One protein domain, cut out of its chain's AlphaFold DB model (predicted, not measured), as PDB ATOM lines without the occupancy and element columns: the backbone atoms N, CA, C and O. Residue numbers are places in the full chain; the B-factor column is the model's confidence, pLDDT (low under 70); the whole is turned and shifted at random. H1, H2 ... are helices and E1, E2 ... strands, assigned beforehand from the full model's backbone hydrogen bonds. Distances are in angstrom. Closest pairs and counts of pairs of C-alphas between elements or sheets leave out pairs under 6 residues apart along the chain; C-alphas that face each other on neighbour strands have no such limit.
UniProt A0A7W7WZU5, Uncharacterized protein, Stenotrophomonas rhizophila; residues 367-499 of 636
ATOM      1  N   ARG A 367     342.729 340.497 227.329       94.81
ATOM      2  CA  ARG A 367     342.595 341.898 226.915       94.81
ATOM      3  C   ARG A 367     343.790 342.728 227.352       94.81
ATOM      4  O   ARG A 367     344.416 342.470 228.371       94.81
ATOM      5  N   PHE A 368     344.074 343.767 226.586       93.25
ATOM      6  CA  PHE A 368     345.118 344.741 226.870       93.25
ATOM      7  C   PHE A 368     344.540 346.141 226.729       93.25
ATOM      8  O   PHE A 368     343.820 346.424 225.770       93.25
ATOM      9  N   GLN A 369     344.891 347.035 227.646       88.19
ATOM     10  CA  GLN A 369     344.464 348.424 227.549       88.19
ATOM     11  C   GLN A 369     345.278 349.164 226.476       88.19
ATOM     12  O   GLN A 369     346.510 349.151 226.502       88.19
ATOM     13  N   LEU A 370     344.590 349.814 225.535       83.50
ATOM     14  CA  LEU A 370     345.181 350.719 224.544       83.50
ATOM     15  C   LEU A 370     344.789 352.170 224.861       83.50
ATOM     16  O   LEU A 370     343.847 352.416 225.621       83.50
ATOM     17  N   SER A 371     345.471 353.134 224.241       71.81
ATOM     18  CA  SER A 371     345.154 354.567 224.386       71.81
ATOM     19  C   SER A 371     343.733 354.929 223.915       71.81
ATOM     20  O   SER A 371     343.085 355.781 224.517       71.81
ATOM     21  N   GLY A 372     343.223 354.265 222.868       69.56
ATOM     22  CA  GLY A 372     341.905 354.531 222.270       69.56
ATOM     23  C   GLY A 372     340.893 353.384 222.351       69.56
ATOM     24  O   GLY A 372     339.921 353.381 221.596       69.56
ATOM     25  N   GLY A 373     341.117 352.390 223.213       80.62
ATOM     26  CA  GLY A 373     340.250 351.215 223.316       80.62
ATOM     27  C   GLY A 373     340.933 350.054 224.024       80.62
ATOM     28  O   GLY A 373     341.745 350.253 224.923       80.62
ATOM     29  N   THR A 374     340.619 348.833 223.608       89.31
ATOM     30  CA  THR A 374     341.293 347.625 224.107       89.31
ATOM     31  C   THR A 374     341.806 346.792 222.941       89.31
ATOM     32  O   THR A 374     341.339 346.931 221.812       89.31
ATOM     33  N   ALA A 375     342.800 345.953 223.193       93.56
ATOM     34  CA  ALA A 375     343.227 344.900 222.286       93.56
ATOM     35  C   ALA A 375     342.798 343.550 222.861       93.56
ATOM     36  O   ALA A 375     343.002 343.309 224.045       93.56
ATOM     37  N   LEU A 376     342.241 342.672 222.032       95.44
ATOM     38  CA  LEU A 376     341.824 341.320 222.391       95.44
ATOM     39  C   LEU A 376     342.730 340.306 221.698       95.44
ATOM     40  O   LEU A 376     342.686 340.187 220.474       95.44
ATOM     41  N   LEU A 377     343.511 339.556 222.474       96.50
ATOM     42  CA  LEU A 377     344.222 338.372 222.000       96.50
ATOM     43  C   LEU A 377     343.258 337.188 221.958       96.50
ATOM     44  O   LEU A 377     342.655 336.833 222.971       96.50
ATOM     45  N   ARG A 378     343.149 336.564 220.789       94.75
ATOM     46  CA  ARG A 378     342.302 335.401 220.534       94.75
ATOM     47  C   ARG A 378     343.130 334.291 219.891       94.75
ATOM     48  O   ARG A 378     343.908 334.563 218.977       94.75
ATOM     49  N   ALA A 379     342.954 333.065 220.365       93.50
ATOM     50  CA  ALA A 379     343.523 331.865 219.759       93.50
ATOM     51  C   ALA A 379     342.624 331.362 218.622       93.50
ATOM     52  O   ALA A 379     341.402 331.494 218.725       93.50
ATOM     53  N   GLU A 380     343.216 330.772 217.580       88.56
ATOM     54  CA  GLU A 380     342.537 329.968 216.546       88.56
ATOM     55  C   GLU A 380     341.334 330.681 215.904       88.56
ATOM     56  O   GLU A 380     340.235 330.141 215.746       88.56
ATOM     57  N   SER A 381     341.508 331.964 215.574       88.56
ATOM     58  CA  SER A 381     340.407 332.782 215.075       88.56
ATOM     59  C   SER A 381     340.172 332.536 213.587       88.56
ATOM     60  O   SER A 381     340.927 333.006 212.738       88.56
ATOM     61  N   ARG A 382     339.107 331.800 213.261       89.88
ATOM     62  CA  ARG A 382     338.699 331.559 211.875       89.88
ATOM     63  C   ARG A 382     337.969 332.771 211.296       89.88
ATOM     64  O   ARG A 382     336.886 333.126 211.756       89.88
ATOM     65  N   GLU A 383     338.524 333.348 210.238       88.19
ATOM     66  CA  GLU A 383     337.963 334.503 209.538       88.19
ATOM     67  C   GLU A 383     337.688 334.192 208.075       88.19
ATOM     68  O   GLU A 383     338.578 333.765 207.337       88.19
ATOM     69  N   GLU A 384     336.451 334.435 207.645       90.00
ATOM     70  CA  GLU A 384     336.084 334.350 206.238       90.00
ATOM     71  C   GLU A 384     336.759 335.450 205.429       90.00
ATOM     72  O   GLU A 384     336.907 336.590 205.871       90.00
ATOM     73  N   THR A 385     337.162 335.110 204.211       86.75
ATOM     74  CA  THR A 385     337.841 336.055 203.341       86.75
ATOM     75  C   THR A 385     337.480 335.852 201.880       86.75
ATOM     76  O   THR A 385     337.304 334.731 201.400       86.75
ATOM     77  N   THR A 386     337.361 336.968 201.165       85.94
ATOM     78  CA  THR A 386     337.067 337.002 199.729       85.94
ATOM     79  C   THR A 386     338.333 337.095 198.879       85.94
ATOM     80  O   THR A 386     338.254 336.961 197.657       85.94
ATOM     81  N   VAL A 387     339.505 337.308 199.493       85.75
ATOM     82  CA  VAL A 387     340.777 337.306 198.763       85.75
ATOM     83  C   VAL A 387     341.178 335.893 198.359       85.75
ATOM     84  O   VAL A 387     341.011 334.929 199.101       85.75
ATOM     85  N   ALA A 388     341.760 335.778 197.165       86.50
ATOM     86  CA  ALA A 388     342.311 334.522 196.681       86.50
ATOM     87  C   ALA A 388     343.539 334.114 197.515       86.50
ATOM     88  O   ALA A 388     344.579 334.791 197.494       86.50
ATOM     89  N   LEU A 389     343.400 332.991 198.220       89.06
ATOM     90  CA  LEU A 389     344.433 332.382 199.054       89.06
ATOM     91  C   LEU A 389     345.327 331.445 198.226       89.06
ATOM     92  O   LEU A 389     344.888 330.837 197.248       89.06
ATOM     93  N   LYS A 390     346.605 331.365 198.596       86.06
ATOM     94  CA  LYS A 390     347.620 330.498 197.990       86.06
ATOM     95  C   LYS A 390     347.623 329.100 198.604       86.06
ATOM     96  O   LYS A 390     347.826 328.128 197.876       86.06
ATOM     97  N   GLY A 391     347.430 328.991 199.920       81.44
ATOM     98  CA  GLY A 391     347.532 327.722 200.632       81.44
ATOM     99  C   GLY A 391     346.465 326.723 200.188       81.44
ATOM    100  O   GLY A 391     345.272 327.001 200.250       81.44
ATOM    101  N   SER A 392     346.867 325.509 199.806       74.38
ATOM    102  CA  SER A 392     345.935 324.478 199.311       74.38
ATOM    103  C   SER A 392     344.860 324.059 200.327       74.38
ATOM    104  O   SER A 392     343.786 323.602 199.929       74.38
ATOM    105  N   GLY A 393     345.139 324.227 201.625       75.12
ATOM    106  CA  GLY A 393     344.208 323.966 202.726       75.12
ATOM    107  C   GLY A 393     343.264 325.125 203.065       75.12
ATOM    108  O   GLY A 393     342.315 324.919 203.814       75.12
ATOM    109  N   ARG A 394     343.480 326.330 202.518       79.62
ATOM    110  CA  ARG A 394     342.697 327.532 202.836       79.62
ATOM    111  C   ARG A 394     341.986 328.021 201.575       79.62
ATOM    112  O   ARG A 394     342.627 328.428 200.616       79.62
ATOM    113  N   ARG A 395     340.650 327.943 201.544       78.44
ATOM    114  CA  ARG A 395     339.850 328.326 200.356       78.44
ATOM    115  C   ARG A 395     339.008 329.579 200.556       78.44
ATOM    116  O   ARG A 395     338.996 330.439 199.686       78.44
ATOM    117  N   HIS A 396     338.306 329.662 201.683       86.25
ATOM    118  CA  HIS A 396     337.348 330.739 201.972       86.25
ATOM    119  C   HIS A 396     337.567 331.385 203.338       86.25
ATOM    120  O   HIS A 396     336.834 332.293 203.709       86.25
ATOM    121  N   ALA A 397     338.546 330.899 204.102       90.25
ATOM    122  CA  ALA A 397     338.847 331.409 205.424       90.25
ATOM    123  C   ALA A 397     340.327 331.223 205.755       90.25
ATOM    124  O   ALA A 397     340.963 330.275 205.278       90.25
ATOM    125  N   VAL A 398     340.838 332.115 206.592       92.12
ATOM    126  CA  VAL A 398     342.123 331.983 207.279       92.12
ATOM    127  C   VAL A 398     341.881 331.661 208.750       92.12
ATOM    128  O   VAL A 398     340.832 331.996 209.292       92.12
ATOM    129  N   GLN A 399     342.828 330.977 209.378       92.56
ATOM    130  CA  GLN A 399     342.767 330.618 210.793       92.56
ATOM    131  C   GLN A 399     344.199 330.598 211.339       92.56
ATOM    132  O   GLN A 399     344.830 329.543 211.332       92.56
ATOM    133  N   PRO A 400     344.769 331.771 211.661       93.94
ATOM    134  CA  PRO A 400     346.056 331.838 212.336       93.94
ATOM    135  C   PRO A 400     345.949 331.341 213.784       93.94
ATOM    136  O   PRO A 400     344.891 331.469 214.409       93.94
ATOM    137  N   ASP A 401     347.064 330.849 214.332       94.12
ATOM    138  CA  ASP A 401     347.126 330.375 215.723       94.12
ATOM    139  C   ASP A 401     346.748 331.482 216.726       94.12
ATOM    140  O   ASP A 401     346.023 331.222 217.686       94.12
ATOM    141  N   TYR A 402     347.182 332.729 216.487       96.88
ATOM    142  CA  TYR A 402     346.799 333.890 217.294       96.88
ATOM    143  C   TYR A 402     346.507 335.134 216.462       96.88
ATOM    144  O   TYR A 402     347.269 335.498 215.564       96.88
ATOM    145  N   THR A 403     345.474 335.869 216.872       96.88
ATOM    146  CA  THR A 403     345.168 337.210 216.364       96.88
ATOM    147  C   THR A 403     344.917 338.166 217.523       96.88
ATOM    148  O   THR A 403     344.185 337.843 218.458       96.88
ATOM    149  N   VAL A 404     345.495 339.364 217.452       96.81
ATOM    150  CA  VAL A 404     345.174 340.481 218.346       96.81
ATOM    151  C   VAL A 404     344.305 341.480 217.597       96.81
ATOM    152  O   VAL A 404     344.766 342.156 216.672       96.81
ATOM    153  N   TYR A 405     343.046 341.584 218.003       94.62
ATOM    154  CA  TYR A 405     342.087 342.543 217.461       94.62
ATOM    155  C   TYR A 405     342.086 343.823 218.267       94.62
ATOM    156  O   TYR A 405     342.185 343.784 219.487       94.62
ATOM    157  N   ARG A 406     341.843 344.952 217.609       90.06
ATOM    158  CA  ARG A 406     341.377 346.145 218.312       90.06
ATOM    159  C   ARG A 406     339.887 346.024 218.604       90.06
ATOM    160  O   ARG A 406     339.091 345.745 217.702       90.06
ATOM    161  N   GLU A 407     339.507 346.312 219.836       84.50
ATOM    162  CA  GLU A 407     338.125 346.420 220.279       84.50
ATOM    163  C   GLU A 407     337.792 347.863 220.661       84.50
ATOM    164  O   GLU A 407     338.510 348.523 221.418       84.50
ATOM    165  N   HIS A 408     336.654 348.339 220.157       68.69
ATOM    166  CA  HIS A 408     336.077 349.629 220.516       68.69
ATOM    167  C   HIS A 408     334.611 349.437 220.907       68.69
ATOM    168  O   HIS A 408     333.837 348.852 220.148       68.69
ATOM    169  N   ALA A 409     334.224 349.920 222.093       66.81
ATOM    170  CA  ALA A 409     332.880 349.733 222.656       66.81
ATOM    171  C   ALA A 409     332.399 348.261 222.617       66.81
ATOM    172  O   ALA A 409     331.255 347.976 222.264       66.81
ATOM    173  N   GLY A 410     333.305 347.318 222.912       65.19
ATOM    174  CA  GLY A 410     333.022 345.877 222.908       65.19
ATOM    175  C   GLY A 410     332.824 345.250 221.522       65.19
ATOM    176  O   GLY A 410     332.388 344.107 221.432       65.19
ATOM    177  N   ARG A 411     333.110 345.978 220.432       72.00
ATOM    178  CA  ARG A 411     333.069 345.451 219.061       72.00
ATOM    179  C   ARG A 411     334.475 345.296 218.504       72.00
ATOM    180  O   ARG A 411     335.264 346.242 218.526       72.00
ATOM    181  N   ARG A 412     334.752 344.115 217.948       80.62
ATOM    182  CA  ARG A 412     335.991 343.825 217.221       80.62
ATOM    183  C   ARG A 412     336.031 344.625 215.932       80.62
ATOM    184  O   ARG A 412     335.033 344.731 215.220       80.62
ATOM    185  N   THR A 413     337.194 345.190 215.654       81.31
ATOM    186  CA  THR A 413     337.443 345.962 214.441       81.31
ATOM    187  C   THR A 413     338.513 345.263 213.608       81.31
ATOM    188  O   THR A 413     338.258 344.190 213.074       81.31
ATOM    189  N   LYS A 414     339.706 345.845 213.494       86.12
ATOM    190  CA  LYS A 414     340.805 345.324 212.680       86.12
ATOM    191  C   LYS A 414     341.795 344.538 213.535       86.12
ATOM    192  O   LYS A 414     342.058 344.907 214.683       86.12
ATOM    193  N   ALA A 415     342.366 343.485 212.956       93.06
ATOM    194  CA  ALA A 415     343.546 342.830 213.505       93.06
ATOM    195  C   ALA A 415     344.739 343.799 213.454       93.06
ATOM    196  O   ALA A 415     344.959 344.449 212.434       93.06
ATOM    197  N   GLY A 416     345.486 343.916 214.551       93.44
ATOM    198  CA  GLY A 416     346.752 344.657 214.596       93.44
ATOM    199  C   GLY A 416     347.983 343.748 214.622       93.44
ATOM    200  O   GLY A 416     349.056 344.154 214.181       93.44
ATOM    201  N   LEU A 417     347.826 342.506 215.082       96.75
ATOM    202  CA  LEU A 417     348.877 341.491 215.103       96.75
ATOM    203  C   LEU A 417     348.276 340.124 214.774       96.75
ATOM    204  O   LEU A 417     347.227 339.768 215.303       96.75
ATOM    205  N   VAL A 418     348.963 339.358 213.937       97.12
ATOM    206  CA  VAL A 418     348.655 337.964 213.613       97.12
ATOM    207  C   VAL A 418     349.927 337.155 213.810       97.12
ATOM    208  O   VAL A 418     350.985 337.551 213.320       97.12
ATOM    209  N   VAL A 419     349.845 336.038 214.531       97.31
ATOM    210  CA  VAL A 419     350.987 335.161 214.797       97.31
ATOM    211  C   VAL A 419     350.637 333.726 214.428       97.31
ATOM    212  O   VAL A 419     349.696 333.153 214.965       97.31
ATOM    213  N   GLU A 420     351.432 333.145 213.535       95.56
ATOM    214  CA  GLU A 420     351.382 331.726 213.182       95.56
ATOM    215  C   GLU A 420     352.528 330.982 213.871       95.56
ATOM    216  O   GLU A 420     353.701 331.333 213.712       95.56
ATOM    217  N   CYS A 421     352.194 329.916 214.581       93.38
ATOM    218  CA  CYS A 421     353.107 329.032 215.277       93.38
ATOM    219  C   CYS A 421     353.422 327.792 214.431       93.38
ATOM    220  O   CYS A 421     352.569 327.144 213.812       93.38
ATOM    221  N   LYS A 422     354.705 327.440 214.389       88.62
ATOM    222  CA  LYS A 422     355.225 326.273 213.683       88.62
ATOM    223  C   LYS A 422     356.241 325.542 214.557       88.62
ATOM    224  O   LYS A 422     356.981 326.151 215.322       88.62
ATOM    225  N   HIS A 423     356.271 324.218 214.450       81.50
ATOM    226  CA  HIS A 423     357.202 323.369 215.194       81.50
ATOM    227  C   HIS A 423     357.795 322.315 214.249       81.50
ATOM    228  O   HIS A 423     357.587 321.115 214.415       81.50
ATOM    229  N   TYR A 424     358.467 322.773 213.188       71.88
ATOM    230  CA  TYR A 424     359.075 321.910 212.167       71.88
ATOM    231  C   TYR A 424     360.586 322.083 212.155       71.88
ATOM    232  O   TYR A 424     361.025 323.222 212.106       71.88
ATOM    233  N   ARG A 425     361.367 320.993 212.085       64.69
ATOM    234  CA  ARG A 425     362.838 321.064 211.979       64.69
ATOM    235  C   ARG A 425     363.309 321.828 210.741       64.69
ATOM    236  O   ARG A 425     364.157 322.707 210.854       64.69
ATOM    237  N   ILE A 426     362.750 321.490 209.578       59.12
ATOM    238  CA  ILE A 426     362.980 322.180 208.306       59.12
ATOM    239  C   ILE A 426     361.651 322.784 207.873       59.12
ATOM    240  O   ILE A 426     360.667 322.069 207.665       59.12
ATOM    241  N   ALA A 427     361.621 324.110 207.729       58.81
ATOM    242  CA  ALA A 427     360.477 324.804 207.166       58.81
ATOM    243  C   ALA A 427     360.139 324.185 205.803       58.81
ATOM    244  O   ALA A 427     360.952 324.211 204.876       58.81
ATOM    245  N   ALA A 428     358.922 323.664 205.645       67.12
ATOM    246  CA  ALA A 428     358.384 323.430 204.315       67.12
ATOM    247  C   ALA A 428     358.174 324.809 203.694       67.12
ATOM    248  O   ALA A 428     357.103 325.393 203.852       67.12
ATOM    249  N   ARG A 429     359.228 325.348 203.061       78.25
ATOM    250  CA  ARG A 429     359.338 326.746 202.623       78.25
ATOM    251  C   ARG A 429     358.045 327.236 201.989       78.25
ATOM    252  O   ARG A 429     357.486 328.223 202.444       78.25
ATOM    253  N   LYS A 430     357.502 326.457 201.051       82.06
ATOM    254  CA  LYS A 430     356.233 326.755 200.386       82.06
ATOM    255  C   LYS A 430     355.041 326.858 201.344       82.06
ATOM    256  O   LYS A 430     354.263 327.784 201.226       82.06
ATOM    257  N   SER A 431     354.905 325.959 202.317       82.56
ATOM    258  CA  SER A 431     353.819 326.021 203.305       82.56
ATOM    259  C   SER A 431     353.931 327.236 204.228       82.56
ATOM    260  O   SER A 431     352.903 327.762 204.646       82.56
ATOM    261  N   PHE A 432     355.152 327.645 204.582       87.69
ATOM    262  CA  PHE A 432     355.388 328.815 205.431       87.69
ATOM    263  C   PHE A 432     355.123 330.098 204.642       87.69
ATOM    264  O   PHE A 432     354.403 330.968 205.122       87.69
ATOM    265  N   GLU A 433     355.646 330.171 203.413       89.31
ATOM    266  CA  GLU A 433     355.369 331.248 202.461       89.31
ATOM    267  C   GLU A 433     353.858 331.361 202.217       89.31
ATOM    268  O   GLU A 433     353.278 332.412 202.457       89.31
ATOM    269  N   ASP A 434     353.180 330.282 201.832       90.56
ATOM    270  CA  ASP A 434     351.739 330.310 201.570       90.56
ATOM    271  C   ASP A 434     350.947 330.788 202.801       90.56
ATOM    272  O   ASP A 434     350.058 331.620 202.658       90.56
ATOM    273  N   ALA A 435     351.307 330.353 204.017       90.56
ATOM    274  CA  ALA A 435     350.665 330.818 205.249       90.56
ATOM    275  C   ALA A 435     350.833 332.320 205.496       90.56
ATOM    276  O   ALA A 435     349.836 333.022 205.652       90.56
ATOM    277  N   ILE A 436     352.067 332.831 205.483       91.38
ATOM    278  CA  ILE A 436     352.298 334.259 205.731       91.38
ATOM    279  C   ILE A 436     351.673 335.129 204.631       91.38
ATOM    280  O   ILE A 436     351.153 336.203 204.917       91.38
ATOM    281  N   TRP A 437     351.654 334.651 203.381       91.56
ATOM    282  CA  TRP A 437     350.988 335.324 202.265       91.56
ATOM    283  C   TRP A 437     349.468 335.366 202.416       91.56
ATOM    284  O   TRP A 437     348.868 336.403 202.129       91.56
ATOM    285  N   ASP A 438     348.852 334.267 202.844       93.00
ATOM    286  CA  ASP A 438     347.410 334.194 203.073       93.00
ATOM    287  C   ASP A 438     346.990 335.157 204.188       93.00
ATOM    288  O   ASP A 438     346.073 335.959 204.001       93.00
ATOM    289  N   TYR A 439     347.704 335.143 205.315       93.50
ATOM    290  CA  TYR A 439     347.394 335.997 206.460       93.50
ATOM    291  C   TYR A 439     347.665 337.475 206.188       93.50
ATOM    292  O   TYR A 439     346.822 338.305 206.511       93.50
ATOM    293  N   ALA A 440     348.774 337.821 205.525       92.25
ATOM    294  CA  ALA A 440     349.059 339.210 205.158       92.25
ATOM    295  C   ALA A 440     348.015 339.792 204.192       92.25
ATOM    296  O   ALA A 440     347.746 340.990 204.211       92.25
ATOM    297  N   ARG A 441     347.397 338.954 203.350       90.12
ATOM    298  CA  ARG A 441     346.299 339.377 202.466       90.12
ATOM    299  C   ARG A 441     344.971 339.498 203.200       90.12
ATOM    300  O   ARG A 441     344.232 340.441 202.935       90.12
ATOM    301  N   ALA A 442     344.662 338.548 204.080       90.88
ATOM    302  CA  ALA A 442     343.425 338.566 204.854       90.88
ATOM    303  C   ALA A 442     343.413 339.689 205.907       90.88
ATOM    304  O   ALA A 442     342.362 340.271 206.163       90.88
ATOM    305  N   HIS A 443     344.580 340.051 206.449       91.44
ATOM    306  CA  HIS A 443     344.750 341.081 207.474       91.44
ATOM    307  C   HIS A 443     345.727 342.170 207.010       91.44
ATOM    308  O   HIS A 443     346.808 342.334 207.569       91.44
ATOM    309  N   ALA A 444     345.344 342.932 205.983       88.50
ATOM    310  CA  ALA A 444     346.225 343.908 205.327       88.50
ATOM    311  C   ALA A 444     346.807 344.995 206.260       88.50
ATOM    312  O   ALA A 444     347.870 345.539 205.967       88.50
ATOM    313  N   ASP A 445     346.124 345.290 207.371       87.75
ATOM    314  CA  ASP A 445     346.521 346.305 208.359       87.75
ATOM    315  C   ASP A 445     347.255 345.721 209.586       87.75
ATOM    316  O   ASP A 445     347.601 346.461 210.509       87.75
ATOM    317  N   ALA A 446     347.447 344.399 209.640       92.62
ATOM    318  CA  ALA A 446     348.100 343.734 210.761       92.62
ATOM    319  C   ALA A 446     349.602 343.549 210.512       92.62
ATOM    320  O   ALA A 446     350.057 343.364 209.380       92.62
ATOM    321  N   SER A 447     350.369 343.510 211.601       94.81
ATOM    322  CA  SER A 447     351.688 342.879 211.580       94.81
ATOM    323  C   SER A 447     351.511 341.360 211.542       94.81
ATOM    324  O   SER A 447     350.873 340.809 212.437       94.81
ATOM    325  N   VAL A 448     352.062 340.674 210.541       95.62
ATOM    326  CA  VAL A 448     351.944 339.211 210.407       95.62
ATOM    327  C   VAL A 448     353.286 338.550 210.688       95.62
ATOM    328  O   VAL A 448     354.261 338.729 209.954       95.62
ATOM    329  N   LEU A 449     353.336 337.771 211.765       96.19
ATOM    330  CA  LEU A 449     354.542 337.102 212.233       96.19
ATOM    331  C   LEU A 449     354.385 335.587 212.098       96.19
ATOM    332  O   LEU A 449     353.376 335.019 212.505       96.19
ATOM    333  N   LEU A 450     355.404 334.918 211.569       95.06
ATOM    334  CA  LEU A 450     355.507 333.462 211.611       95.06
ATOM    335  C   LEU A 450     356.662 333.078 212.529       95.06
ATOM    336  O   LEU A 450     357.805 333.482 212.307       95.06
ATOM    337  N   VAL A 451     356.377 332.272 213.543       94.94
ATOM    338  CA  VAL A 451     357.379 331.787 214.488       94.94
ATOM    339  C   VAL A 451     357.555 330.284 214.359       94.94
ATOM    340  O   VAL A 451     356.581 329.541 214.257       94.94
ATOM    341  N   ASN A 452     358.800 329.820 214.386       92.75
ATOM    342  CA  ASN A 452     359.121 328.399 214.371       92.75
ATOM    343  C   ASN A 452     360.043 328.049 215.537       92.75
ATOM    344  O   ASN A 452     361.008 328.772 215.795       92.75
ATOM    345  N   TYR A 453     359.764 326.928 216.204       88.94
ATOM    346  CA  TYR A 453     360.569 326.462 217.339       88.94
ATOM    347  C   TYR A 453     362.054 326.296 216.970       88.94
ATOM    348  O   TYR A 453     362.940 326.661 217.740       88.94
ATOM    349  N   THR A 454     362.319 325.806 215.756       85.38
ATOM    350  CA  THR A 454     363.664 325.626 215.189       85.38
ATOM    351  C   THR A 454     363.981 326.727 214.176       85.38
ATOM    352  O   THR A 454     363.136 327.573 213.863       85.38
ATOM    353  N   SER A 455     365.192 326.722 213.625       84.38
ATOM    354  CA  SER A 455     365.594 327.618 212.539       84.38
ATOM    355  C   SER A 455     364.573 327.709 211.389       84.38
ATOM    356  O   SER A 455     363.920 326.742 210.994       84.38
ATOM    357  N   ILE A 456     364.437 328.917 210.841       83.75
ATOM    358  CA  ILE A 456     363.690 329.188 209.612       83.75
ATOM    359  C   ILE A 456     364.733 329.454 208.533       83.75
ATOM    360  O   ILE A 456     365.548 330.363 208.674       83.75
ATOM    361  N   GLY A 457     364.731 328.640 207.477       80.00
ATOM    362  CA  GLY A 457     365.533 328.918 206.285       80.00
ATOM    363  C   GLY A 457     365.035 330.168 205.556       80.00
ATOM    364  O   GLY A 457     364.023 330.756 205.924       80.00
ATOM    365  N   GLU A 458     365.709 330.574 204.483       81.50
ATOM    366  CA  GLU A 458     365.249 331.721 203.695       81.50
ATOM    367  C   GLU A 458     363.844 331.480 203.129       81.50
ATOM    368  O   GLU A 458     363.620 330.531 202.367       81.50
ATOM    369  N   ILE A 459     362.903 332.357 203.484       84.88
ATOM    370  CA  ILE A 459     361.553 332.371 202.923       84.88
ATOM    371  C   ILE A 459     361.217 333.740 202.342       84.88
ATOM    372  O   ILE A 459     361.718 334.774 202.782       84.88
ATOM    373  N   THR A 460     360.340 333.740 201.348       85.81
ATOM    374  CA  THR A 460     359.942 334.941 200.615       85.81
ATOM    375  C   THR A 460     358.747 335.603 201.289       85.81
ATOM    376  O   THR A 460     357.624 335.089 201.235       85.81
ATOM    377  N   LEU A 461     358.975 336.766 201.895       85.88
ATOM    378  CA  LEU A 461     357.924 337.535 202.555       85.88
ATOM    379  C   LEU A 461     357.002 338.238 201.536       85.88
ATOM    380  O   LEU A 461     357.447 338.596 200.440       85.88
ATOM    381  N   PRO A 462     355.718 338.451 201.872       82.81
ATOM    382  CA  PRO A 462     354.814 339.238 201.045       82.81
ATOM    383  C   PRO A 462     355.260 340.711 200.982       82.81
ATOM    384  O   PRO A 462     355.664 341.260 202.007       82.81
ATOM    385  N   PRO A 463     355.129 341.386 199.821       72.44
ATOM    386  CA  PRO A 463     355.469 342.800 199.653       72.44
ATOM    387  C   PRO A 463     354.392 343.753 200.199       72.44
ATOM    388  O   PRO A 463     354.569 344.966 200.151       72.44
ATOM    389  N   HIS A 464     353.259 343.220 200.665       64.25
ATOM    390  CA  HIS A 464     352.116 343.980 201.168       64.25
ATOM    391  C   HIS A 464     351.803 343.566 202.615       64.25
ATOM    392  O   HIS A 464     352.029 342.412 202.982       64.25
ATOM    393  N   GLY A 465     351.286 344.507 203.406       58.88
ATOM    394  CA  GLY A 465     351.081 344.393 204.856       58.88
ATOM    395  C   GLY A 465     351.844 345.486 205.613       58.88
ATOM    396  O   GLY A 465     352.819 346.029 205.091       58.88
ATOM    397  N   SER A 466     351.405 345.828 206.828       60.53
ATOM    398  CA  SER A 466     352.060 346.851 207.661       60.53
ATOM    399  C   SER A 466     353.473 346.433 208.081       60.53
ATOM    400  O   SER A 466     354.379 347.264 208.122       60.53
ATOM    401  N   PHE A 467     353.666 345.137 208.356       76.44
ATOM    402  CA  PHE A 467     354.958 344.506 208.620       76.44
ATOM    403  C   PHE A 467     354.815 342.974 208.555       76.44
ATOM    404  O   PHE A 467     353.903 342.423 209.165       76.44
ATOM    405  N   ASN A 468     355.728 342.279 207.868       84.31
ATOM    406  CA  ASN A 468     355.774 340.813 207.832       84.31
ATOM    407  C   ASN A 468     357.131 340.335 208.358       84.31
ATOM    408  O   ASN A 468     358.162 340.856 207.931       84.31
ATOM    409  N   GLY A 469     357.150 339.344 209.250       90.00
ATOM    410  CA  GLY A 469     358.393 338.851 209.852       90.00
ATOM    411  C   GLY A 469     358.379 337.353 210.129       90.00
ATOM    412  O   GLY A 469     357.333 336.772 210.413       90.00
ATOM    413  N   THR A 470     359.552 336.727 210.064       92.75
ATOM    414  CA  THR A 470     359.741 335.321 210.428       92.75
ATOM    415  C   THR A 470     360.833 335.164 211.471       92.75
ATOM    416  O   THR A 470     361.898 335.771 211.367       92.75
ATOM    417  N   TYR A 471     360.569 334.333 212.477       93.19
ATOM    418  CA  TYR A 471     361.476 334.112 213.603       93.19
ATOM    419  C   TYR A 471     361.674 332.618 213.818       93.19
ATOM    420  O   TYR A 471     360.770 331.920 214.274       93.19
ATOM    421  N   GLY A 472     362.851 332.125 213.435       91.56
ATOM    422  CA  GLY A 472     363.306 330.787 213.799       91.56
ATOM    423  C   GLY A 472     364.004 330.788 215.149       91.56
ATOM    424  O   GLY A 472     364.292 331.852 215.697       91.56
ATOM    425  N   GLU A 473     364.289 329.597 215.668       89.38
ATOM    426  CA  GLU A 473     364.836 329.422 217.020       89.38
ATOM    427  C   GLU A 473     363.946 330.121 218.063       89.38
ATOM    428  O   GLU A 473     364.432 330.730 219.018       89.38
ATOM    429  N   MET A 474     362.625 330.093 217.855       93.44
ATOM    430  CA  MET A 474     361.660 330.663 218.782       93.44
ATOM    431  C   MET A 474     361.415 329.659 219.909       93.44
ATOM    432  O   MET A 474     360.447 328.915 219.911       93.44
ATOM    433  N   ARG A 475     362.334 329.614 220.867       90.38
ATOM    434  CA  ARG A 475     362.300 328.766 222.069       90.38
ATOM    435  C   ARG A 475     363.025 329.480 223.207       90.38
ATOM    436  O   ARG A 475     363.754 330.429 222.922       90.38
ATOM    437  N   PRO A 476     362.887 329.087 224.484       86.12
ATOM    438  CA  PRO A 476     363.628 329.743 225.563       86.12
ATOM    439  C   PRO A 476     365.143 329.772 225.300       86.12
ATOM    440  O   PRO A 476     365.710 328.763 224.890       86.12
ATOM    441  N   SER A 477     365.780 330.929 225.525       77.75
ATOM    442  CA  SER A 477     367.168 331.261 225.114       77.75
ATOM    443  C   SER A 477     367.459 331.255 223.606       77.75
ATOM    444  O   SER A 477     368.576 331.559 223.197       77.75
ATOM    445  N   GLY A 478     366.486 330.939 222.756       84.19
ATOM    446  CA  GLY A 478     366.662 330.950 221.312       84.19
ATOM    447  C   GLY A 478     366.827 332.367 220.757       84.19
ATOM    448  O   GLY A 478     366.264 333.339 221.271       84.19
ATOM    449  N   SER A 479     367.609 332.493 219.684       83.94
ATOM    450  CA  SER A 479     367.971 333.787 219.088       83.94
ATOM    451  C   SER A 479     366.772 334.554 218.512       83.94
ATOM    452  O   SER A 479     366.815 335.782 218.430       83.94
ATOM    453  N   GLY A 480     365.684 333.857 218.164       90.69
ATOM    454  CA  GLY A 480     364.460 334.465 217.638       90.69
ATOM    455  C   GLY A 480     363.647 335.252 218.667       90.69
ATOM    456  O   GLY A 480     362.920 336.169 218.286       90.69
ATOM    457  N   VAL A 481     363.789 334.948 219.966       90.44
ATOM    458  CA  VAL A 481     362.909 335.487 221.017       90.44
ATOM    459  C   VAL A 481     362.985 337.007 221.090       90.44
ATOM    460  O   VAL A 481     361.960 337.673 221.011       90.44
ATOM    461  N   ALA A 482     364.182 337.586 221.198       87.06
ATOM    462  CA  ALA A 482     364.328 339.033 221.363       87.06
ATOM    463  C   ALA A 482     363.734 339.821 220.181       87.06
ATOM    464  O   ALA A 482     363.026 340.809 220.383       87.06
ATOM    465  N   ALA A 483     363.980 339.348 218.955       91.00
ATOM    466  CA  ALA A 483     363.465 339.973 217.742       91.00
ATOM    467  C   ALA A 483     361.936 339.848 217.636       91.00
ATOM    468  O   ALA A 483     361.272 340.826 217.289       91.00
ATOM    469  N   PHE A 484     361.374 338.691 218.000       96.00
ATOM    470  CA  PHE A 484     359.928 338.490 218.082       96.00
ATOM    471  C   PHE A 484     359.282 339.443 219.098       96.00
ATOM    472  O   PHE A 484     358.341 340.160 218.757       96.00
ATOM    473  N   ARG A 485     359.820 339.514 220.324       95.44
ATOM    474  CA  ARG A 485     359.295 340.384 221.392       95.44
ATOM    475  C   ARG A 485     359.283 341.858 220.981       95.44
ATOM    476  O   ARG A 485     358.325 342.572 221.267       95.44
ATOM    477  N   GLU A 486     360.327 342.315 220.293       93.31
ATOM    478  CA  GLU A 486     360.391 343.678 219.759       93.31
ATOM    479  C   GLU A 486     359.301 343.946 218.714       93.31
ATOM    480  O   GLU A 486     358.674 345.003 218.751       93.31
ATOM    481  N   GLN A 487     359.010 342.995 217.823       95.12
ATOM    482  CA  GLN A 487     357.912 343.181 216.870       95.12
ATOM    483  C   GLN A 487     356.540 343.166 217.523       95.12
ATOM    484  O   GLN A 487     355.693 343.972 217.145       95.12
ATOM    485  N   VAL A 488     356.318 342.303 218.516       96.69
ATOM    486  CA  VAL A 488     355.074 342.331 219.294       96.69
ATOM    487  C   VAL A 488     354.894 343.715 219.918       96.69
ATOM    488  O   VAL A 488     353.849 344.336 219.730       96.69
ATOM    489  N   ARG A 489     355.929 344.250 220.577       94.75
ATOM    490  CA  ARG A 489     355.894 345.596 221.163       94.75
ATOM    491  C   ARG A 489     355.537 346.659 220.125       94.75
ATOM    492  O   ARG A 489     354.635 347.457 220.367       94.75
ATOM    493  N   ARG A 490     356.188 346.638 218.957       92.19
ATOM    494  CA  ARG A 490     355.898 347.566 217.852       92.19
ATOM    495  C   ARG A 490     354.465 347.454 217.352       92.19
ATOM    496  O   ARG A 490     353.838 348.487 217.142       92.19
ATOM    497  N   ALA A 491     353.936 346.242 217.195       94.12
ATOM    498  CA  ALA A 491     352.554 346.037 216.773       94.12
ATOM    499  C   ALA A 491     351.575 346.656 217.783       94.12
ATOM    500  O   ALA A 491     350.632 347.339 217.394       94.12
ATOM    501  N   PHE A 492     351.832 346.502 219.085       93.12
ATOM    502  CA  PHE A 492     351.042 347.162 220.123       93.12
ATOM    503  C   PHE A 492     351.199 348.694 220.131       93.12
ATOM    504  O   PHE A 492     350.206 349.394 220.304       93.12
ATOM    505  N   THR A 493     352.392 349.240 219.882       89.50
ATOM    506  CA  THR A 493     352.588 350.694 219.710       89.50
ATOM    507  C   THR A 493     351.821 351.230 218.501       89.50
ATOM    508  O   THR A 493     351.069 352.187 218.633       89.50
ATOM    509  N   GLN A 494     351.894 350.559 217.347       87.12
ATOM    510  CA  GLN A 494     351.073 350.894 216.175       87.12
ATOM    511  C   GLN A 494     349.570 350.789 216.485       87.12
ATOM    512  O   GLN A 494     348.748 351.508 215.905       87.12
ATOM    513  N   MET A 495     349.198 349.896 217.410       87.00
ATOM    514  CA  MET A 495     347.846 349.812 217.953       87.00
ATOM    515  C   MET A 495     347.419 351.010 218.798       87.00
ATOM    516  O   MET A 495     346.263 351.416 218.708       87.00
ATOM    517  N   ASP A 496     348.322 351.653 219.521       79.88
ATOM    518  CA  ASP A 496     348.015 352.946 220.132       79.88
ATOM    519  C   ASP A 496     347.962 354.056 219.083       79.88
ATOM    520  O   ASP A 496     346.997 354.815 219.062       79.88
ATOM    521  N   ASP A 497     348.945 354.119 218.184       71.12
ATOM    522  CA  ASP A 497     349.108 355.241 217.253       71.12
ATOM    523  C   ASP A 497     347.954 355.328 216.252       71.12
ATOM    524  O   ASP A 497     347.349 356.382 216.081       71.12
ATOM    525  N   ALA A 498     347.548 354.200 215.656       63.16
ATOM    526  CA  ALA A 498     346.414 354.198 214.726       63.16
ATOM    527  C   ALA A 498     345.047 354.332 215.430       63.16
ATOM    528  O   ALA A 498     344.001 354.228 214.787       63.16
ATOM    529  N   SER A 499     345.027 354.584 216.747       56.62
ATOM    530  CA  SER A 499     343.822 355.016 217.471       56.62
ATOM    531  C   SER A 499     343.414 356.466 217.151       56.62
ATOM    532  O   SER A 499     342.577 357.044 217.856       56.62
TER     533      SER A 499
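AT A GLANCE: This is residues 367 to 499 of the 636 residues of an uncharacterized protein of Stenotrophomonas rhizophila (UniProt A0A7W7WZU5). A six-stranded sheet, strongly twisted and curled like part of a barrel, wraps round the long helix H2, while H1 covers its other face at E4 and E5: three layers, helices on both faces of a sheet. The 133 printed residues run E1 E2 E3 E4 H1 E5 E6 H2; the mixed sheet has the order E1 E2 E3 E4 E5 E6. The class is mixed, helices and strands; the whole is compact, with a radius of gyration of the C-alphas of 14.4 A and spans of 43 by 37 by 24 A.

IN THESE COORDINATES: The strands are E1, residues 367 to 370, from C-alpha 367 at (342.595, 341.898, 226.915); E2, 373 to 379; E3, 402 to 408; E4, 411 to 422, 29.8 A long; E5, 447 to 452; and E6, 467 to 471. H1 is residues 429 to 442, 19.9 A; H2 is residues 480 to 497, 25.8 A, ending at C-alpha 497 at (349.108, 355.241, 217.253).

HOW THE PARTS SIT: E1 to E4 form a meander, each strand the antiparallel neighbour of the one before, with N 376 and O 405 at 2.8 A between E2 and E3. E4 bends by 70 degrees at residue 414. E4, H1 and E5 form a strand-helix-strand unit, parallel strands joined through a helix, with a right-handed crossover; N 420 and O 449 are 2.9 A apart. E5 and E6 are parallel, with N 450 and O 469 at 2.9 A. H1 is on the sheet at a height of 9.5 A, along the strands; its closest C-alphas to E5 are Ala 440 and Val 448, 6.0 A. H2 is on the opposite face; its closest C-alphas to E4 are Ala 491 and Leu 417, 6.1 A. Every O i to N i+4 pair in H1 and H2 is within hydrogen-bond range.

THE WHOLE: The C-alphas farthest apart, Ala 409 and Ile 426, are 43.3 A apart. The printed part has no cut. The links E2 to E3 and E5 to E6 are long. Residues under pLDDT 70 include 425 to 428 and 464 to 466.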